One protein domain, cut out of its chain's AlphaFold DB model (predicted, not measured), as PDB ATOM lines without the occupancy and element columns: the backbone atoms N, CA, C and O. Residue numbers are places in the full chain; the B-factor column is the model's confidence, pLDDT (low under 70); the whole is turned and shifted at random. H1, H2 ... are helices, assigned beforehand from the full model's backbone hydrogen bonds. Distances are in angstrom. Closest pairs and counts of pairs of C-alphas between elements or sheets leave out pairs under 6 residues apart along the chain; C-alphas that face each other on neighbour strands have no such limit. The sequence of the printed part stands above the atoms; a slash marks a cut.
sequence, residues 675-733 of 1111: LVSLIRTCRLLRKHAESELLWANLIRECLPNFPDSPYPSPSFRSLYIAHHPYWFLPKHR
ATOM      1  N   LEU A 675     -47.640  -9.326  27.920       63.09
ATOM      2  CA  LEU A 675     -46.282  -9.214  27.382       63.09
ATOM      3  C   LEU A 675     -46.221  -9.692  25.918       63.09
ATOM      4  O   LEU A 675     -45.716  -8.979  25.052       63.09
ATOM      5  N   VAL A 676     -46.801 -10.859  25.608       58.19
ATOM      6  CA  VAL A 676     -46.890 -11.399  24.235       58.19
ATOM      7  C   VAL A 676     -47.725 -10.506  23.308       58.19
ATOM      8  O   VAL A 676     -47.434 -10.418  22.112       58.19
ATOM      9  N   SER A 677     -48.715  -9.798  23.847       56.25
ATOM     10  CA  SER A 677     -49.518  -8.829  23.095       56.25
ATOM     11  C   SER A 677     -48.730  -7.544  22.793       56.25
ATOM     12  O   SER A 677     -48.727  -7.077  21.655       56.25
ATOM     13  N   LEU A 678     -47.964  -7.026  23.759       58.97
ATOM     14  CA  LEU A 678     -47.101  -5.844  23.602       58.97
ATOM     15  C   LEU A 678     -45.910  -6.067  22.654       58.97
ATOM     16  O   LEU A 678     -45.487  -5.141  21.960       58.97
ATOM     17  N   ILE A 679     -45.412  -7.305  22.537       65.75
ATOM     18  CA  ILE A 679     -44.440  -7.700  21.497       65.75
ATOM     19  C   ILE A 679     -44.960  -7.381  20.082       65.75
ATOM     20  O   ILE A 679     -44.165  -7.097  19.184       65.75
ATOM     21  N   ARG A 680     -46.284  -7.419  19.868       61.16
ATOM     22  CA  ARG A 680     -46.909  -7.143  18.564       61.16
ATOM     23  C   ARG A 680     -47.090  -5.649  18.285       61.16
ATOM     24  O   ARG A 680     -47.223  -5.287  17.122       61.16
ATOM     25  N   THR A 681     -47.083  -4.788  19.308       69.25
ATOM     26  CA  THR A 681     -47.331  -3.342  19.150       69.25
ATOM     27  C   THR A 681     -46.057  -2.505  19.062       69.25
ATOM     28  O   THR A 681     -46.073  -1.461  18.415       69.25
ATOM     29  N   CYS A 682     -44.936  -2.934  19.661       74.19
ATOM     30  CA  CYS A 682     -43.706  -2.134  19.680       74.19
ATOM     31  C   CYS A 682     -42.420  -2.961  19.516       74.19
ATOM     32  O   CYS A 682     -42.147  -3.884  20.282       74.19
ATOM     33  N   ARG A 683     -41.554  -2.555  18.570       72.06
ATOM     34  CA  ARG A 683     -40.235  -3.182  18.328       72.06
ATOM     35  C   ARG A 683     -39.292  -3.097  19.536       72.06
ATOM     36  O   ARG A 683     -38.493  -4.007  19.740       72.06
ATOM     37  N   LEU A 684     -39.385  -2.036  20.344       69.94
ATOM     38  CA  LEU A 684     -38.574  -1.886  21.556       69.94
ATOM     39  C   LEU A 684     -39.032  -2.861  22.651       69.94
ATOM     40  O   LEU A 684     -38.211  -3.595  23.194       69.94
ATOM     41  N   LEU A 685     -40.343  -2.942  22.911       67.38
ATOM     42  CA  LEU A 685     -40.908  -3.909  23.862       67.38
ATOM     43  C   LEU A 685     -40.663  -5.354  23.415       67.38
ATOM     44  O   LEU A 685     -40.338  -6.200  24.243       67.38
ATOM     45  N   ARG A 686     -40.708  -5.618  22.102       71.69
ATOM     46  CA  ARG A 686     -40.268  -6.888  21.521       71.69
ATOM     47  C   ARG A 686     -38.824  -7.229  21.904       71.69
ATOM     48  O   ARG A 686     -38.613  -8.302  22.459       71.69
ATOM     49  N   LYS A 687     -37.869  -6.312  21.706       71.75
ATOM     50  CA  LYS A 687     -36.459  -6.517  22.088       71.75
ATOM     51  C   LYS A 687     -36.285  -6.766  23.595       71.75
ATOM     52  O   LYS A 687     -35.456  -7.584  23.979       71.75
ATOM     53  N   HIS A 688     -37.069  -6.104  24.450       71.00
ATOM     54  CA  HIS A 688     -37.043  -6.358  25.898       71.00
ATOM     55  C   HIS A 688     -37.646  -7.718  26.280       71.00
ATOM     56  O   HIS A 688     -37.081  -8.412  27.117       71.00
ATOM     57  N   ALA A 689     -38.740  -8.145  25.649       70.75
ATOM     58  CA  ALA A 689     -39.334  -9.460  25.891       70.75
ATOM     59  C   ALA A 689     -38.538 -10.618  25.250       70.75
ATOM     60  O   ALA A 689     -38.696 -11.776  25.633       70.75
ATOM     61  N   GLU A 690     -37.683 -10.334  24.268       73.00
ATOM     62  CA  GLU A 690     -36.661 -11.248  23.737       73.00
ATOM     63  C   GLU A 690     -35.399 -11.307  24.635       73.00
ATOM     64  O   GLU A 690     -34.478 -12.058  24.334       73.00
ATOM     65  N   SER A 691     -35.359 -10.578  25.764       81.56
ATOM     66  CA  SER A 691     -34.275 -10.665  26.752       81.56
ATOM     67  C   SER A 691     -34.432 -11.872  27.679       81.56
ATOM     68  O   SER A 691     -35.389 -11.967  28.447       81.56
ATOM     69  N   GLU A 692     -33.440 -12.757  27.673       83.56
ATOM     70  CA  GLU A 692     -33.383 -13.961  28.514       83.56
ATOM     71  C   GLU A 692     -33.416 -13.666  30.022       83.56
ATOM     72  O   GLU A 692     -34.008 -14.430  30.783       83.56
ATOM     73  N   LEU A 693     -32.864 -12.525  30.456       82.50
ATOM     74  CA  LEU A 693     -32.854 -12.110  31.867       82.50
ATOM     75  C   LEU A 693     -34.268 -11.926  32.446       82.50
ATOM     76  O   LEU A 693     -34.484 -12.181  33.628       82.50
ATOM     77  N   LEU A 694     -35.241 -11.522  31.619       83.38
ATOM     78  CA  LEU A 694     -36.637 -11.379  32.043       83.38
ATOM     79  C   LEU A 694     -37.230 -12.738  32.441       83.38
ATOM     80  O   LEU A 694     -37.816 -12.881  33.511       83.38
ATOM     81  N   TRP A 695     -37.037 -13.750  31.596       84.62
ATOM     82  CA  TRP A 695     -37.575 -15.095  31.803       84.62
ATOM     83  C   TRP A 695     -36.803 -15.861  32.878       84.62
ATOM     84  O   TRP A 695     -37.412 -16.581  33.666       84.62
ATOM     85  N   ALA A 696     -35.489 -15.640  32.981       86.12
ATOM     86  CA  ALA A 696     -34.680 -16.122  34.094       86.12
ATOM     87  C   ALA A 696     -35.204 -15.605  35.447       86.12
ATOM     88  O   ALA A 696     -35.331 -16.386  36.387       86.12
ATOM     89  N   ASN A 697     -35.580 -14.325  35.550       86.00
ATOM     90  CA  ASN A 697     -36.151 -13.775  36.784       86.00
ATOM     91  C   ASN A 697     -37.534 -14.373  37.107       86.00
ATOM     92  O   ASN A 697     -37.756 -14.790  38.241       86.00
ATOM     93  N   LEU A 698     -38.422 -14.522  36.115       85.62
ATOM     94  CA  LEU A 698     -39.734 -15.165  36.309       85.62
ATOM     95  C   LEU A 698     -39.619 -16.630  36.779       85.62
ATOM     96  O   LEU A 698     -40.385 -17.070  37.635       85.62
ATOM     97  N   ILE A 699     -38.645 -17.384  36.257       88.06
ATOM     98  CA  ILE A 699     -38.340 -18.747  36.725       88.06
ATOM     99  C   ILE A 699     -37.743 -18.721  38.144       88.06
ATOM    100  O   ILE A 699     -38.089 -19.564  38.968       88.06
ATOM    101  N   ARG A 700     -36.884 -17.744  38.466       89.31
ATOM    102  CA  ARG A 700     -36.255 -17.578  39.792       89.31
ATOM    103  C   ARG A 700     -37.263 -17.294  40.907       89.31
ATOM    104  O   ARG A 700     -37.102 -17.808  42.004       89.31
ATOM    105  N   GLU A 701     -38.341 -16.569  40.622       87.12
ATOM    106  CA  GLU A 701     -39.466 -16.392  41.559       87.12
ATOM    107  C   GLU A 701     -40.291 -17.673  41.799       87.12
ATOM    108  O   GLU A 701     -41.163 -17.696  42.674       87.12
ATOM    109  N   CYS A 702     -40.049 -18.728  41.015       87.62
ATOM    110  CA  CYS A 702     -40.738 -20.015  41.105       87.62
ATOM    111  C   CYS A 702     -39.821 -21.170  41.550       87.62
ATOM    112  O   CYS A 702     -40.334 -22.226  41.912       87.62
ATOM    113  N   LEU A 703     -38.493 -20.994  41.534       87.38
ATOM    114  CA  LEU A 703     -37.502 -22.021  41.870       87.38
ATOM    115  C   LEU A 703     -36.507 -21.507  42.928       87.38
ATOM    116  O   LEU A 703     -35.721 -20.615  42.610       87.38
ATOM    117  N   PRO A 704     -36.457 -22.090  44.146       73.56
ATOM    118  CA  PRO A 704     -35.485 -21.683  45.167       73.56
ATOM    119  C   PRO A 704     -34.046 -22.008  44.740       73.56
ATOM    120  O   PRO A 704     -33.149 -21.181  44.876       73.56
ATOM    121  N   ASN A 705     -33.850 -23.186  44.142       78.38
ATOM    122  CA  ASN A 705     -32.600 -23.592  43.509       78.38
ATOM    123  C   ASN A 705     -32.701 -23.269  42.014       78.38
ATOM    124  O   ASN A 705     -33.089 -24.117  41.207       78.38
ATOM    125  N   PHE A 706     -32.432 -22.013  41.657       84.94
ATOM    126  CA  PHE A 706     -32.436 -21.567  40.263       84.94
ATOM    127  C   PHE A 706     -31.313 -22.264  39.466       84.94
ATOM    128  O   PHE A 706     -30.171 -22.247  39.923       84.94
ATOM    129  N   PRO A 707     -31.592 -22.860  38.291       83.62
ATOM    130  CA  PRO A 707     -30.585 -23.599  37.535       83.62
ATOM    131  C   PRO A 707     -29.632 -22.675  36.765       83.62
ATOM    132  O   PRO A 707     -30.062 -21.724  36.114       83.62
ATOM    133  N   ASP A 708     -28.342 -23.019  36.749       83.00
ATOM    134  CA  ASP A 708     -27.292 -22.271  36.030       83.00
ATOM    135  C   ASP A 708     -27.472 -22.254  34.499       83.00
ATOM    136  O   ASP A 708     -26.833 -21.474  33.792       83.00
ATOM    137  N   SER A 709     -28.333 -23.127  33.968       85.44
ATOM    138  CA  SER A 709     -28.569 -23.331  32.539       85.44
ATOM    139  C   SER A 709     -30.058 -23.578  32.256       85.44
ATOM    140  O   SER A 709     -30.717 -24.259  33.046       85.44
ATOM    141  N   PRO A 710     -30.602 -23.102  31.118       85.25
ATOM    142  CA  PRO A 710     -31.980 -23.381  30.701       85.25
ATOM    143  C   PRO A 710     -32.204 -24.807  30.163       85.25
ATOM    144  O   PRO A 710     -33.325 -25.132  29.758       85.25
ATOM    145  N   TYR A 711     -31.159 -25.647  30.132       83.81
ATOM    146  CA  TYR A 711     -31.212 -27.038  29.673       83.81
ATOM    147  C   TYR A 711     -32.407 -27.807  30.287       83.81
ATOM    148  O   TYR A 711     -32.725 -27.601  31.461       83.81
ATOM    149  N   PRO A 712     -33.101 -28.675  29.520       84.69
ATOM    150  CA  PRO A 712     -32.881 -29.056  28.117       84.69
ATOM    151  C   PRO A 712     -33.390 -28.033  27.086       84.69
ATOM    152  O   PRO A 712     -33.302 -28.277  25.884       84.69
ATOM    153  N   SER A 713     -33.919 -26.886  27.519       84.69
ATOM    154  CA  SER A 713     -34.379 -25.836  26.605       84.69
ATOM    155  C   SER A 713     -33.200 -25.033  26.040       84.69
ATOM    156  O   SER A 713     -32.210 -24.825  26.743       84.69
ATOM    157  N   PRO A 714     -33.306 -24.487  24.813       85.06
ATOM    158  CA  PRO A 714     -32.266 -23.625  24.242       85.06
ATOM    159  C   PRO A 714     -32.185 -22.238  24.906       85.06
ATOM    160  O   PRO A 714     -31.257 -21.484  24.632       85.06
ATOM    161  N   SER A 715     -33.175 -21.867  25.727       86.56
ATOM    162  CA  SER A 715     -33.299 -20.550  26.358       86.56
ATOM    163  C   SER A 715     -34.245 -20.616  27.569       86.56
ATOM    164  O   SER A 715     -35.137 -21.470  27.620       86.56
ATOM    165  N   PHE A 716     -34.077 -19.719  28.544       85.94
ATOM    166  CA  PHE A 716     -34.971 -19.549  29.694       85.94
ATOM    167  C   PHE A 716     -36.375 -19.121  29.258       85.94
ATOM    168  O   PHE A 716     -37.353 -19.530  29.881       85.94
ATOM    169  N   ARG A 717     -36.509 -18.369  28.156       83.00
ATOM    170  CA  ARG A 717     -37.817 -18.095  27.540       83.00
ATOM    171  C   ARG A 717     -38.486 -19.381  27.058       83.00
ATOM    172  O   ARG A 717     -39.661 -19.599  27.348       83.00
ATOM    173  N   SER A 718     -37.752 -20.237  26.345       82.31
ATOM    174  CA  SER A 718     -38.267 -21.539  25.900       82.31
ATOM    175  C   SER A 718     -38.618 -22.450  27.079       82.31
ATOM    176  O   SER A 718     -39.663 -23.097  27.044       82.31
ATOM    177  N   LEU A 719     -37.801 -22.449  28.140       86.38
ATOM    178  CA  LEU A 719     -38.065 -23.204  29.364       86.38
ATOM    179  C   LEU A 719     -39.336 -22.722  30.071       86.38
ATOM    180  O   LEU A 719     -40.193 -23.538  30.406       86.38
ATOM    181  N   TYR A 720     -39.486 -21.406  30.258       85.69
ATOM    182  CA  TYR A 720     -40.672 -20.838  30.895       85.69
ATOM    183  C   TYR A 720     -41.943 -21.243  30.141       85.69
ATOM    184  O   TYR A 720     -42.902 -21.694  30.761       85.69
ATOM    185  N   ILE A 721     -41.927 -21.136  28.806       80.38
ATOM    186  CA  ILE A 721     -43.060 -21.483  27.937       80.38
ATOM    187  C   ILE A 721     -43.415 -22.975  28.030       80.38
ATOM    188  O   ILE A 721     -44.599 -23.289  28.149       80.38
ATOM    189  N   ALA A 722     -42.429 -23.881  28.038       82.06
ATOM    190  CA  ALA A 722     -42.663 -25.330  28.076       82.06
ATOM    191  C   ALA A 722     -43.487 -25.790  29.299       82.06
ATOM    192  O   ALA A 722     -44.278 -26.726  29.187       82.06
ATOM    193  N   HIS A 723     -43.346 -25.097  30.439       85.62
ATOM    194  CA  HIS A 723     -44.048 -25.400  31.699       85.62
ATOM    195  C   HIS A 723     -45.119 -24.388  32.107       85.62
ATOM    196  O   HIS A 723     -45.742 -24.554  33.150       85.62
ATOM    197  N   HIS A 724     -45.381 -23.344  31.325       83.38
ATOM    198  CA  HIS A 724     -46.441 -22.385  31.639       83.38
ATOM    199  C   HIS A 724     -47.836 -23.021  31.418       83.38
ATOM    200  O   HIS A 724     -48.049 -23.636  30.367       83.38
ATOM    201  N   PRO A 725     -48.809 -22.877  32.347       85.00
ATOM    202  CA  PRO A 725     -48.794 -22.085  33.593       85.00
ATOM    203  C   PRO A 725     -48.326 -22.819  34.875       85.00
ATOM    204  O   PRO A 725     -48.343 -22.230  35.950       85.00
ATOM    205  N   TYR A 726     -47.902 -24.082  34.802       89.44
ATOM    206  CA  TYR A 726     -47.680 -25.010  35.932       89.44
ATOM    207  C   TYR A 726     -46.529 -24.663  36.903       89.44
ATOM    208  O   TYR A 726     -46.302 -25.391  37.870       89.44
ATOM    209  N   TRP A 727     -45.826 -23.542  36.712       90.50
ATOM    210  CA  TRP A 727     -44.740 -23.070  37.588       90.50
ATOM    211  C   TRP A 727     -45.152 -22.809  39.048       90.50
ATOM    212  O   TRP A 727     -44.286 -22.767  39.923       90.50
ATOM    213  N   PHE A 728     -46.451 -22.695  39.347       91.44
ATOM    214  CA  PHE A 728     -46.943 -22.620  40.728       91.44
ATOM    215  C   PHE A 728     -46.652 -23.897  41.542       91.44
ATOM    216  O   PHE A 728     -46.469 -23.818  42.756       91.44
ATOM    217  N   LEU A 729     -46.542 -25.062  40.888       93.31
ATOM    218  CA  LEU A 729     -46.295 -26.351  41.546       93.31
ATOM    219  C   LEU A 729     -44.943 -26.389  42.299       93.31
ATOM    220  O   LEU A 729     -44.966 -26.597  43.517       93.31
ATOM    221  N   PRO A 730     -43.774 -26.146  41.658       92.38
ATOM    222  CA  PRO A 730     -42.494 -26.074  42.366       92.38
ATOM    223  C   PRO A 730     -42.340 -24.803  43.213       92.38
ATOM    224  O   PRO A 730     -41.602 -24.837  44.195       92.38
ATOM    225  N   LYS A 731     -43.058 -23.709  42.902       91.31
ATOM    226  CA  LYS A 731     -43.058 -22.487  43.728       91.31
ATOM    227  C   LYS A 731     -43.579 -22.758  45.139       91.31
ATOM    228  O   LYS A 731     -43.015 -22.264  46.113       91.31
ATOM    229  N   HIS A 732     -44.638 -23.557  45.239       90.69
ATOM    230  CA  HIS A 732     -45.287 -23.887  46.505       90.69
ATOM    231  C   HIS A 732     -44.718 -25.125  47.212       90.69
ATOM    232  O   HIS A 732     -44.792 -25.204  48.435       90.69
ATOM    233  N   ARG A 733     -44.054 -26.028  46.476       89.44
ATOM    234  CA  ARG A 733     -43.334 -27.224  46.959       89.44
ATOM    235  C   ARG A 733     -44.183 -28.296  47.658       89.44
ATOM    236  O   ARG A 733     -44.086 -29.453  47.263       89.44
TER     237      ARG A 733
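Overview. This is residues 675 to 733 of the 1111 residues of the protein "Protein kinase domain-containing protein" of Endocarpon pusillum (strain Z07020 / HMAS-L-300199) (UniProt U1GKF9). An elongated row of small helical parts: a short helical hairpin, H1 and H2, makes one end, the steeply tilted pair H3 and H4 lies in the middle, and the small helix H5 sits at the other end. A long loop, residues 701 to 715, joins H3 to H4. The printed part has 59 residues with five named helices, H1 to H5 in order, and no named strand; the class is all helix. It is only just compact, close to loose, with a radius of gyration of the C-alphas of 12.2 A and spans of 37 by 20 by 16 A.

Arrangement. H1, residues 675 to 681, and H2, residues 683 to 689, form a helical hairpin; they touch, closest at the C-alphas of Ile 679 and Arg 686, 4.3 A apart. They run opposite ways at a shallow tilt of 11 degrees. H3, residues 692 to 700, is close to H2 but not clearly touching, the closest C-alphas being those of His 688 and Leu 694, 7.9 A apart. H4, residues 716 to 723, touches H3, closest at the C-alphas of Trp 695 and Arg 717, 5.2 A apart, at a steep tilt of 45 degrees, the same way. H5, residues 728 to 732, touches no helix. Every O i to N i+4 pair is within hydrogen-bond range in H2, H3 and H5; in H4 it is 3 of 4, and in H1 1 of 3, beside 3 of 4 O i to N i+3 pairs.

Along the chain. H1 begins at C-alpha 675, (-46.282, -9.214, 27.382), and is 10.2 A long; H2 is 9.9 A. H3, the longest by residues, measures 12.2 A, H4 11.0 A and H5 6.1 A, ending at C-alpha 732, (-45.287, -23.887, 46.505).

Size, cuts and confidence. The two C-alphas farthest apart, of Arg 683 and Arg 733, are 37.5 A apart. The printed part has no cut. The link from H3 to H4 is long; the other three are tight. The pLDDT is under 70 at residues 675 to 681 and 684 to 685.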